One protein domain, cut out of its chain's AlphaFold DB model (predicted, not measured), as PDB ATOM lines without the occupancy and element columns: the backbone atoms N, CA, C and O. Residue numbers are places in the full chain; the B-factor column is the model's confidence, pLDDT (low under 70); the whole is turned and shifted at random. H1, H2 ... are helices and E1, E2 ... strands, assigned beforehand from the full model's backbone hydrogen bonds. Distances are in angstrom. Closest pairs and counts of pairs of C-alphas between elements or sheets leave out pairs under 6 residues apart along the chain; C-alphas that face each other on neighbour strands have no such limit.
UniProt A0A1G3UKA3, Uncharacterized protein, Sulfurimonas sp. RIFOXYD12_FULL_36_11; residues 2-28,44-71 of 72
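This is residues 2 to 28 and 44 to 71 of the 72 residues of an uncharacterized protein of Sulfurimonas sp. RIFOXYD12_FULL_36_11 (UniProt A0A1G3UKA3). This is a loose string of small parts in two pieces set end to end: a strand hairpin, E1 and E2, with the short helix H2 at its base and H1 reaching inward, then a piece of two separate helices, H3 far out and H4 inward. The pieces come near each other where H1 begins and H4 ends, and the hairpin tip, residues 18 to 23, sticks out. The 55 printed residues hold H1, H2, E1, E2, H3 and H4 in that order, a mixed class of helices and strands with one antiparallel sheet, E1 - E2. The whole is extended, a rod spanning 50 by 20 by 13 A, with a radius of gyration of the C-alphas of 16.9 A.

Find C-alpha 2 at (-32.014, 2.246, 27.275); from there H1 runs to residue 8, 10.1 A. H2 is residues 12 to 15, E1 residues 16 to 19 and E2 residues 22 to 25. Past the cut, H3 takes residues 48 to 56, 12.4 A, and H4 residues 64 to 70, ending at C-alpha 70 (-32.237, -2.959, 22.417).

Look at the hairpin E1 and E2, antiparallel at 159 degrees: N 17 and O 24 are 2.9 A apart, within hydrogen-bond range. H1 is close to but not clearly touching H4, the closest C-alphas, Leu 2 and Tyr 70, being 7.1 A apart. H3 and H4 are apart. Every O i to N i+4 pair is within hydrogen-bond range in H1, H3 and H4; H2 is too short for one.

The farthest C-alphas, Gly 20 and Arg 57, are 51.5 A apart. Residues 29 to 43 are not printed, a gap of 15.2 A between C-alphas 28 and 44. Of the links printed whole, none is long. No printed residue is under 70 in pLDDT.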
ATOM      1  N   LEU A   2     -30.888   1.457  26.719       79.19
ATOM      2  CA  LEU A   2     -32.014   2.246  27.275       79.19
ATOM      3  C   LEU A   2     -31.757   2.921  28.642       79.19
ATOM      4  O   LEU A   2     -31.971   4.121  28.778       79.19
ATOM      5  N   ILE A   3     -31.305   2.167  29.653       84.38
ATOM      6  CA  ILE A   3     -31.084   2.713  31.009       84.38
ATOM      7  C   ILE A   3     -30.024   3.815  30.975       84.38
ATOM      8  O   ILE A   3     -30.212   4.860  31.588       84.38
ATOM      9  N   TRP A   4     -28.950   3.605  30.209       85.12
ATOM     10  CA  TRP A   4     -27.889   4.592  30.042       85.12
ATOM     11  C   TRP A   4     -28.428   5.904  29.461       85.12
ATOM     12  O   TRP A   4     -28.105   6.965  29.990       85.12
ATOM     13  N   ARG A   5     -29.307   5.850  28.451       86.50
ATOM     14  CA  ARG A   5     -29.931   7.059  27.884       86.50
ATOM     15  C   ARG A   5     -30.785   7.789  28.916       86.50
ATOM     16  O   ARG A   5     -30.698   9.004  29.021       86.50
ATOM     17  N   VAL A   6     -31.550   7.066  29.737       86.81
ATOM     18  CA  VAL A   6     -32.361   7.686  30.800       86.81
ATOM     19  C   VAL A   6     -31.490   8.394  31.839       86.81
ATOM     20  O   VAL A   6     -31.855   9.466  32.310       86.81
ATOM     21  N   THR A   7     -30.338   7.826  32.201       88.69
ATOM     22  CA  THR A   7     -29.473   8.410  33.236       88.69
ATOM     23  C   THR A   7     -28.517   9.483  32.721       88.69
ATOM     24  O   THR A   7     -28.060  10.289  33.525       88.69
ATOM     25  N   ASN A   8     -28.184   9.494  31.424       89.88
ATOM     26  CA  ASN A   8     -27.182  10.406  30.853       89.88
ATOM     27  C   ASN A   8     -27.777  11.484  29.938       89.88
ATOM     28  O   ASN A   8     -27.195  12.563  29.835       89.88
ATOM     29  N   ASN A   9     -28.932  11.230  29.310       91.69
ATOM     30  CA  ASN A   9     -29.511  12.121  28.298       91.69
ATOM     31  C   ASN A   9     -30.685  12.963  28.787       91.69
ATOM     32  O   ASN A   9     -31.302  13.665  27.990       91.69
ATOM     33  N   ILE A  10     -30.980  12.924  30.086       92.50
ATOM     34  CA  ILE A  10     -32.147  13.587  30.665       92.50
ATOM     35  C   ILE A  10     -31.719  14.588  31.732       92.50
ATOM     36  O   ILE A  10     -31.047  14.243  32.705       92.50
ATOM     37  N   ASP A  11     -32.204  15.815  31.583       92.44
ATOM     38  CA  ASP A  11     -32.413  16.761  32.672       92.44
ATOM     39  C   ASP A  11     -33.910  16.792  33.000       92.44
ATOM     40  O   ASP A  11     -34.736  17.139  32.158       92.44
ATOM     41  N   VAL A  12     -34.279  16.436  34.232       90.94
ATOM     42  CA  VAL A  12     -35.689  16.297  34.635       90.94
ATOM     43  C   VAL A  12     -36.479  17.601  34.484       90.94
ATOM     44  O   VAL A  12     -37.675  17.548  34.216       90.94
ATOM     45  N   GLN A  13     -35.849  18.769  34.642       91.62
ATOM     46  CA  GLN A  13     -36.561  20.045  34.521       91.62
ATOM     47  C   GLN A  13     -36.882  20.402  33.068       91.62
ATOM     48  O   GLN A  13     -37.841  21.130  32.824       91.62
ATOM     49  N   ARG A  14     -36.090  19.900  32.115       91.88
ATOM     50  CA  ARG A  14     -36.248  20.188  30.684       91.88
ATOM     51  C   ARG A  14     -37.000  19.083  29.943       91.88
ATOM     52  O   ARG A  14     -37.843  19.377  29.106       91.88
ATOM     53  N   ASP A  15     -36.685  17.828  30.244       95.06
ATOM     54  CA  ASP A  15     -36.994  16.685  29.381       95.06
ATOM     55  C   ASP A  15     -38.174  15.831  29.885       95.06
ATOM     56  O   ASP A  15     -38.527  14.828  29.259       95.06
ATOM     57  N   LEU A  16     -38.784  16.194  31.020       94.88
ATOM     58  CA  LEU A  16     -39.960  15.517  31.565       94.88
ATOM     59  C   LEU A  16     -41.249  16.229  31.142       94.88
ATOM     60  O   LEU A  16     -41.465  17.402  31.439       94.88
ATOM     61  N   PHE A  17     -42.156  15.469  30.532       95.81
ATOM     62  CA  PHE A  17     -43.460  15.944  30.082       95.81
ATOM     63  C   PHE A  17     -44.569  15.162  30.782       95.81
ATOM     64  O   PHE A  17     -44.589  13.934  30.746       95.81
ATOM     65  N   VAL A  18     -45.528  15.859  31.390       96.75
ATOM     66  CA  VAL A  18     -46.706  15.228  32.004       96.75
ATOM     67  C   VAL A  18     -47.949  15.613  31.216       96.75
ATOM     68  O   VAL A  18     -48.232  16.795  31.033       96.75
ATOM     69  N   SER A  19     -48.709  14.613  30.773       96.81
ATOM     70  CA  SER A  19     -49.987  14.804  30.084       96.81
ATOM     71  C   SER A  19     -51.030  13.839  30.645       96.81
ATOM     72  O   SER A  19     -51.040  12.645  30.342       96.81
ATOM     73  N   GLY A  20     -51.899  14.351  31.521       96.12
ATOM     74  CA  GLY A  20     -52.887  13.538  32.234       96.12
ATOM     75  C   GLY A  20     -52.227  12.463  33.101       96.12
ATOM     76  O   GLY A  20     -51.506  12.781  34.041       96.12
ATOM     77  N   LEU A  21     -52.484  11.190  32.782       97.12
ATOM     78  CA  LEU A  21     -51.896  10.025  33.464       97.12
ATOM     79  C   LEU A  21     -50.595   9.529  32.809       97.12
ATOM     80  O   LEU A  21     -50.065   8.494  33.209       97.12
ATOM     81  N   MET A  22     -50.105  10.220  31.778       97.00
ATOM     82  CA  MET A  22     -48.915   9.824  31.031       97.00
ATOM     83  C   MET A  22     -47.721  10.695  31.408       97.00
ATOM     84  O   MET A  22     -47.843  11.914  31.546       97.00
ATOM     85  N   VAL A  23     -46.560  10.051  31.517       95.38
ATOM     86  CA  VAL A  23     -45.258  10.704  31.661       95.38
ATOM     87  C   VAL A  23     -44.428  10.371  30.428       95.38
ATOM     88  O   VAL A  23     -44.234   9.201  30.105       95.38
ATOM     89  N   GLY A  24     -43.969  11.407  29.737       94.75
ATOM     90  CA  GLY A  24     -43.002  11.333  28.653       94.75
ATOM     91  C   GLY A  24     -41.634  11.790  29.141       94.75
ATOM     92  O   GLY A  24     -41.532  12.742  29.911       94.75
ATOM     93  N   LEU A  25     -40.593  11.101  28.689       93.56
ATOM     94  CA  LEU A  25     -39.203  11.451  28.945       93.56
ATOM     95  C   LEU A  25     -38.483  11.565  27.606       93.56
ATOM     96  O   LEU A  25     -38.459  10.599  26.840       93.56
ATOM     97  N   ASP A  26     -37.895  12.724  27.332       92.94
ATOM     98  CA  ASP A  26     -37.072  12.924  26.144       92.94
ATOM     99  C   ASP A  26     -35.601  12.585  26.432       92.94
ATOM    100  O   ASP A  26     -34.831  13.417  26.906       92.94
ATOM    101  N   GLY A  27     -35.207  11.351  26.115       90.81
ATOM    102  CA  GLY A  27     -33.823  10.868  26.216       90.81
ATOM    103  C   GLY A  27     -33.004  10.986  24.924       90.81
ATOM    104  O   GLY A  27     -32.063  10.208  24.739       90.81
ATOM    105  N   THR A  28     -33.379  11.865  23.988       91.19
ATOM    106  CA  THR A  28     -32.602  12.107  22.759       91.19
ATOM    107  C   THR A  28     -31.325  12.914  23.032       91.19
ATOM    108  O   THR A  28     -31.166  13.506  24.100       91.19
ATOM    109  N   VAL A  44     -20.922   4.979  23.177       82.12
ATOM    110  CA  VAL A  44     -19.690   4.186  23.080       82.12
ATOM    111  C   VAL A  44     -20.016   2.839  22.447       82.12
ATOM    112  O   VAL A  44     -20.511   1.936  23.120       82.12
ATOM    113  N   GLU A  45     -19.699   2.702  21.162       83.31
ATOM    114  CA  GLU A  45     -19.926   1.483  20.385       83.31
ATOM    115  C   GLU A  45     -18.607   0.823  19.958       83.31
ATOM    116  O   GLU A  45     -17.578   1.474  19.752       83.31
ATOM    117  N   CYS A  46     -18.625  -0.505  19.817       87.50
ATOM    118  CA  CYS A  46     -17.529  -1.227  19.177       87.50
ATOM    119  C   CYS A  46     -17.628  -1.079  17.658       87.50
ATOM    120  O   CYS A  46     -18.717  -1.131  17.091       87.50
ATOM    121  N   THR A  47     -16.490  -0.975  16.969       91.44
ATOM    122  CA  THR A  47     -16.506  -0.994  15.502       91.44
ATOM    123  C   THR A  47     -16.991  -2.355  14.987       91.44
ATOM    124  O   THR A  47     -16.727  -3.379  15.630       91.44
ATOM    125  N   PRO A  48     -17.605  -2.418  13.788       89.44
ATOM    126  CA  PRO A  48     -18.048  -3.686  13.203       89.44
ATOM    127  C   PRO A  48     -16.936  -4.743  13.129       89.44
ATOM    128  O   PRO A  48     -17.161  -5.906  13.449       89.44
ATOM    129  N   SER A  49     -15.708  -4.321  12.811       95.25
ATOM    130  CA  SER A  49     -14.529  -5.195  12.759       95.25
ATOM    131  C   SER A  49     -14.156  -5.817  14.110       95.25
ATOM    132  O   SER A  49     -13.698  -6.958  14.161       95.25
ATOM    133  N   VAL A  50     -14.348  -5.092  15.217       94.31
ATOM    134  CA  VAL A  50     -14.093  -5.613  16.567       94.31
ATOM    135  C   VAL A  50     -15.150  -6.652  16.926       94.31
ATOM    136  O   VAL A  50     -14.800  -7.724  17.416       94.31
ATOM    137  N   VAL A  51     -16.423  -6.371  16.637       90.88
ATOM    138  CA  VAL A  51     -17.527  -7.313  16.881       90.88
ATOM    139  C   VAL A  51     -17.331  -8.601  16.078       90.88
ATOM    140  O   VAL A  51     -17.462  -9.692  16.632       90.88
ATOM    141  N   GLU A  52     -16.959  -8.496  14.802       92.06
ATOM    142  CA  GLU A  52     -16.667  -9.651  13.944       92.06
ATOM    143  C   GLU A  52     -15.514 -10.496  14.504       92.06
ATOM    144  O   GLU A  52     -15.669 -11.703  14.688       92.06
ATOM    145  N   SER A  53     -14.412  -9.861  14.916       96.12
ATOM    146  CA  SER A  53     -13.286 -10.561  15.549       96.12
ATOM    147  C   SER A  53     -13.683 -11.292  16.841       96.12
ATOM    148  O   SER A  53     -13.190 -12.388  17.119       96.12
ATOM    149  N   LEU A  54     -14.582 -10.722  17.651       94.81
ATOM    150  CA  LEU A  54     -15.083 -11.380  18.863       94.81
ATOM    151  C   LEU A  54     -15.975 -12.586  18.536       94.81
ATOM    152  O   LEU A  54     -15.852 -13.618  19.202       94.81
ATOM    153  N   LYS A  55     -16.816 -12.483  17.497       92.50
ATOM    154  CA  LYS A  55     -17.637 -13.595  16.986       92.50
ATOM    155  C   LYS A  55     -16.756 -14.746  16.489       92.50
ATOM    156  O   LYS A  55     -16.958 -15.881  16.911       92.50
ATOM    157  N   GLU A  56     -15.732 -14.462  15.680       96.00
ATOM    158  CA  GLU A  56     -14.778 -15.470  15.180       96.00
ATOM    159  C   GLU A  56     -14.047 -16.211  16.308       96.00
ATOM    160  O   GLU A  56     -13.780 -17.409  16.215       96.00
ATOM    161  N   ARG A  57     -13.741 -15.507  17.403       97.12
ATOM    162  CA  ARG A  57     -13.077 -16.073  18.586       97.12
ATOM    163  C   ARG A  57     -14.021 -16.844  19.510       97.12
ATOM    164  O   ARG A  57     -13.559 -17.368  20.522       97.12
ATOM    165  N   GLY A  58     -15.320 -16.887  19.208       95.81
ATOM    166  CA  GLY A  58     -16.336 -17.489  20.074       95.81
ATOM    167  C   GLY A  58     -16.535 -16.743  21.397       95.81
ATOM    168  O   GLY A  58     -16.950 -17.348  22.380       95.81
ATOM    169  N   LEU A  59     -16.203 -15.447  21.442       95.56
ATOM    170  CA  LEU A  59     -16.311 -14.583  22.629       95.56
ATOM    171  C   LEU A  59     -17.532 -13.650  22.582       95.56
ATOM    172  O   LEU A  59     -17.656 -12.761  23.420       95.56
ATOM    173  N   TRP A  60     -18.403 -13.825  21.590       90.31
ATOM    174  CA  TRP A  60     -19.607 -13.028  21.395       90.31
ATOM    175  C   TRP A  60     -20.797 -13.938  21.105       90.31
ATOM    176  O   TRP A  60     -20.812 -14.628  20.087       90.31
ATOM    177  N   ASP A  61     -21.797 -13.915  21.982       88.25
ATOM    178  CA  ASP A  61     -22.984 -14.776  21.939       88.25
ATOM    179  C   ASP A  61     -24.310 -13.993  21.923       88.25
ATOM    180  O   ASP A  61     -25.384 -14.584  22.036       88.25
ATOM    181  N   LEU A  62     -24.261 -12.665  21.746       86.00
ATOM    182  CA  LEU A  62     -25.469 -11.846  21.690       86.00
ATOM    183  C   LEU A  62     -26.270 -12.155  20.419       86.00
ATOM    184  O   LEU A  62     -25.790 -11.960  19.300       86.00
ATOM    185  N   GLU A  63     -27.516 -12.586  20.606       88.69
ATOM    186  CA  GLU A  63     -28.457 -12.800  19.510       88.69
ATOM    187  C   GLU A  63     -28.746 -11.493  18.760       88.69
ATOM    188  O   GLU A  63     -29.096 -10.480  19.370       88.69
ATOM    189  N   GLU A  64     -28.713 -11.545  17.425       86.31
ATOM    190  CA  GLU A  64     -28.988 -10.394  16.550       86.31
ATOM    191  C   GLU A  64     -30.341  -9.733  16.869       86.31
ATOM    192  O   GLU A  64     -30.471  -8.517  16.936       86.31
ATOM    193  N   LYS A  65     -31.352 -10.542  17.203       91.06
ATOM    194  CA  LYS A  65     -32.677 -10.046  17.590       91.06
ATOM    195  C   LYS A  65     -32.644  -9.181  18.856       91.06
ATOM    196  O   LYS A  65     -33.440  -8.251  18.987       91.06
ATOM    197  N   LEU A  66     -31.786  -9.511  19.824       87.06
ATOM    198  CA  LEU A  66     -31.629  -8.721  21.048       87.06
ATOM    199  C   LEU A  66     -30.835  -7.447  20.766       87.06
ATOM    200  O   LEU A  66     -31.197  -6.394  21.290       87.06
ATOM    201  N   TYR A  67     -29.812  -7.550  19.918       83.25
ATOM    202  CA  TYR A  67     -29.025  -6.424  19.434       83.25
ATOM    203  C   TYR A  67     -29.921  -5.358  18.777       83.25
ATOM    204  O   TYR A  67     -29.990  -4.228  19.259       83.25
ATOM    205  N   GLU A  68     -30.733  -5.749  17.791       85.19
ATOM    206  CA  GLU A  68     -31.688  -4.861  17.112       85.19
ATOM    207  C   GLU A  68     -32.750  -4.296  18.068       85.19
ATOM    208  O   GLU A  68     -33.036  -3.098  18.068       85.19
ATOM    209  N   LYS A  69     -33.341  -5.154  18.918       86.69
ATOM    210  CA  LYS A  69     -34.418  -4.753  19.836       86.69
ATOM    211  C   LYS A  69     -33.962  -3.694  20.836       86.69
ATOM    212  O   LYS A  69     -34.750  -2.818  21.193       86.69
ATOM    213  N   TYR A  70     -32.743  -3.822  21.352       81.94
ATOM    214  CA  TYR A  70     -32.237  -2.959  22.417       81.94
ATOM    215  C   TYR A  70     -31.280  -1.872  21.939       81.94
ATOM    216  O   TYR A  70     -30.835  -1.094  22.796       81.94
ATOM    217  N   GLN A  71     -31.023  -1.805  20.627       75.00
ATOM    218  CA  GLN A  71     -30.106  -0.851  19.999       75.00
ATOM    219  C   GLN A  71     -28.774  -0.869  20.760       75.00
ATOM    220  O   GLN A  71     -28.464   0.048  21.530       75.00
TER     221      GLN A  71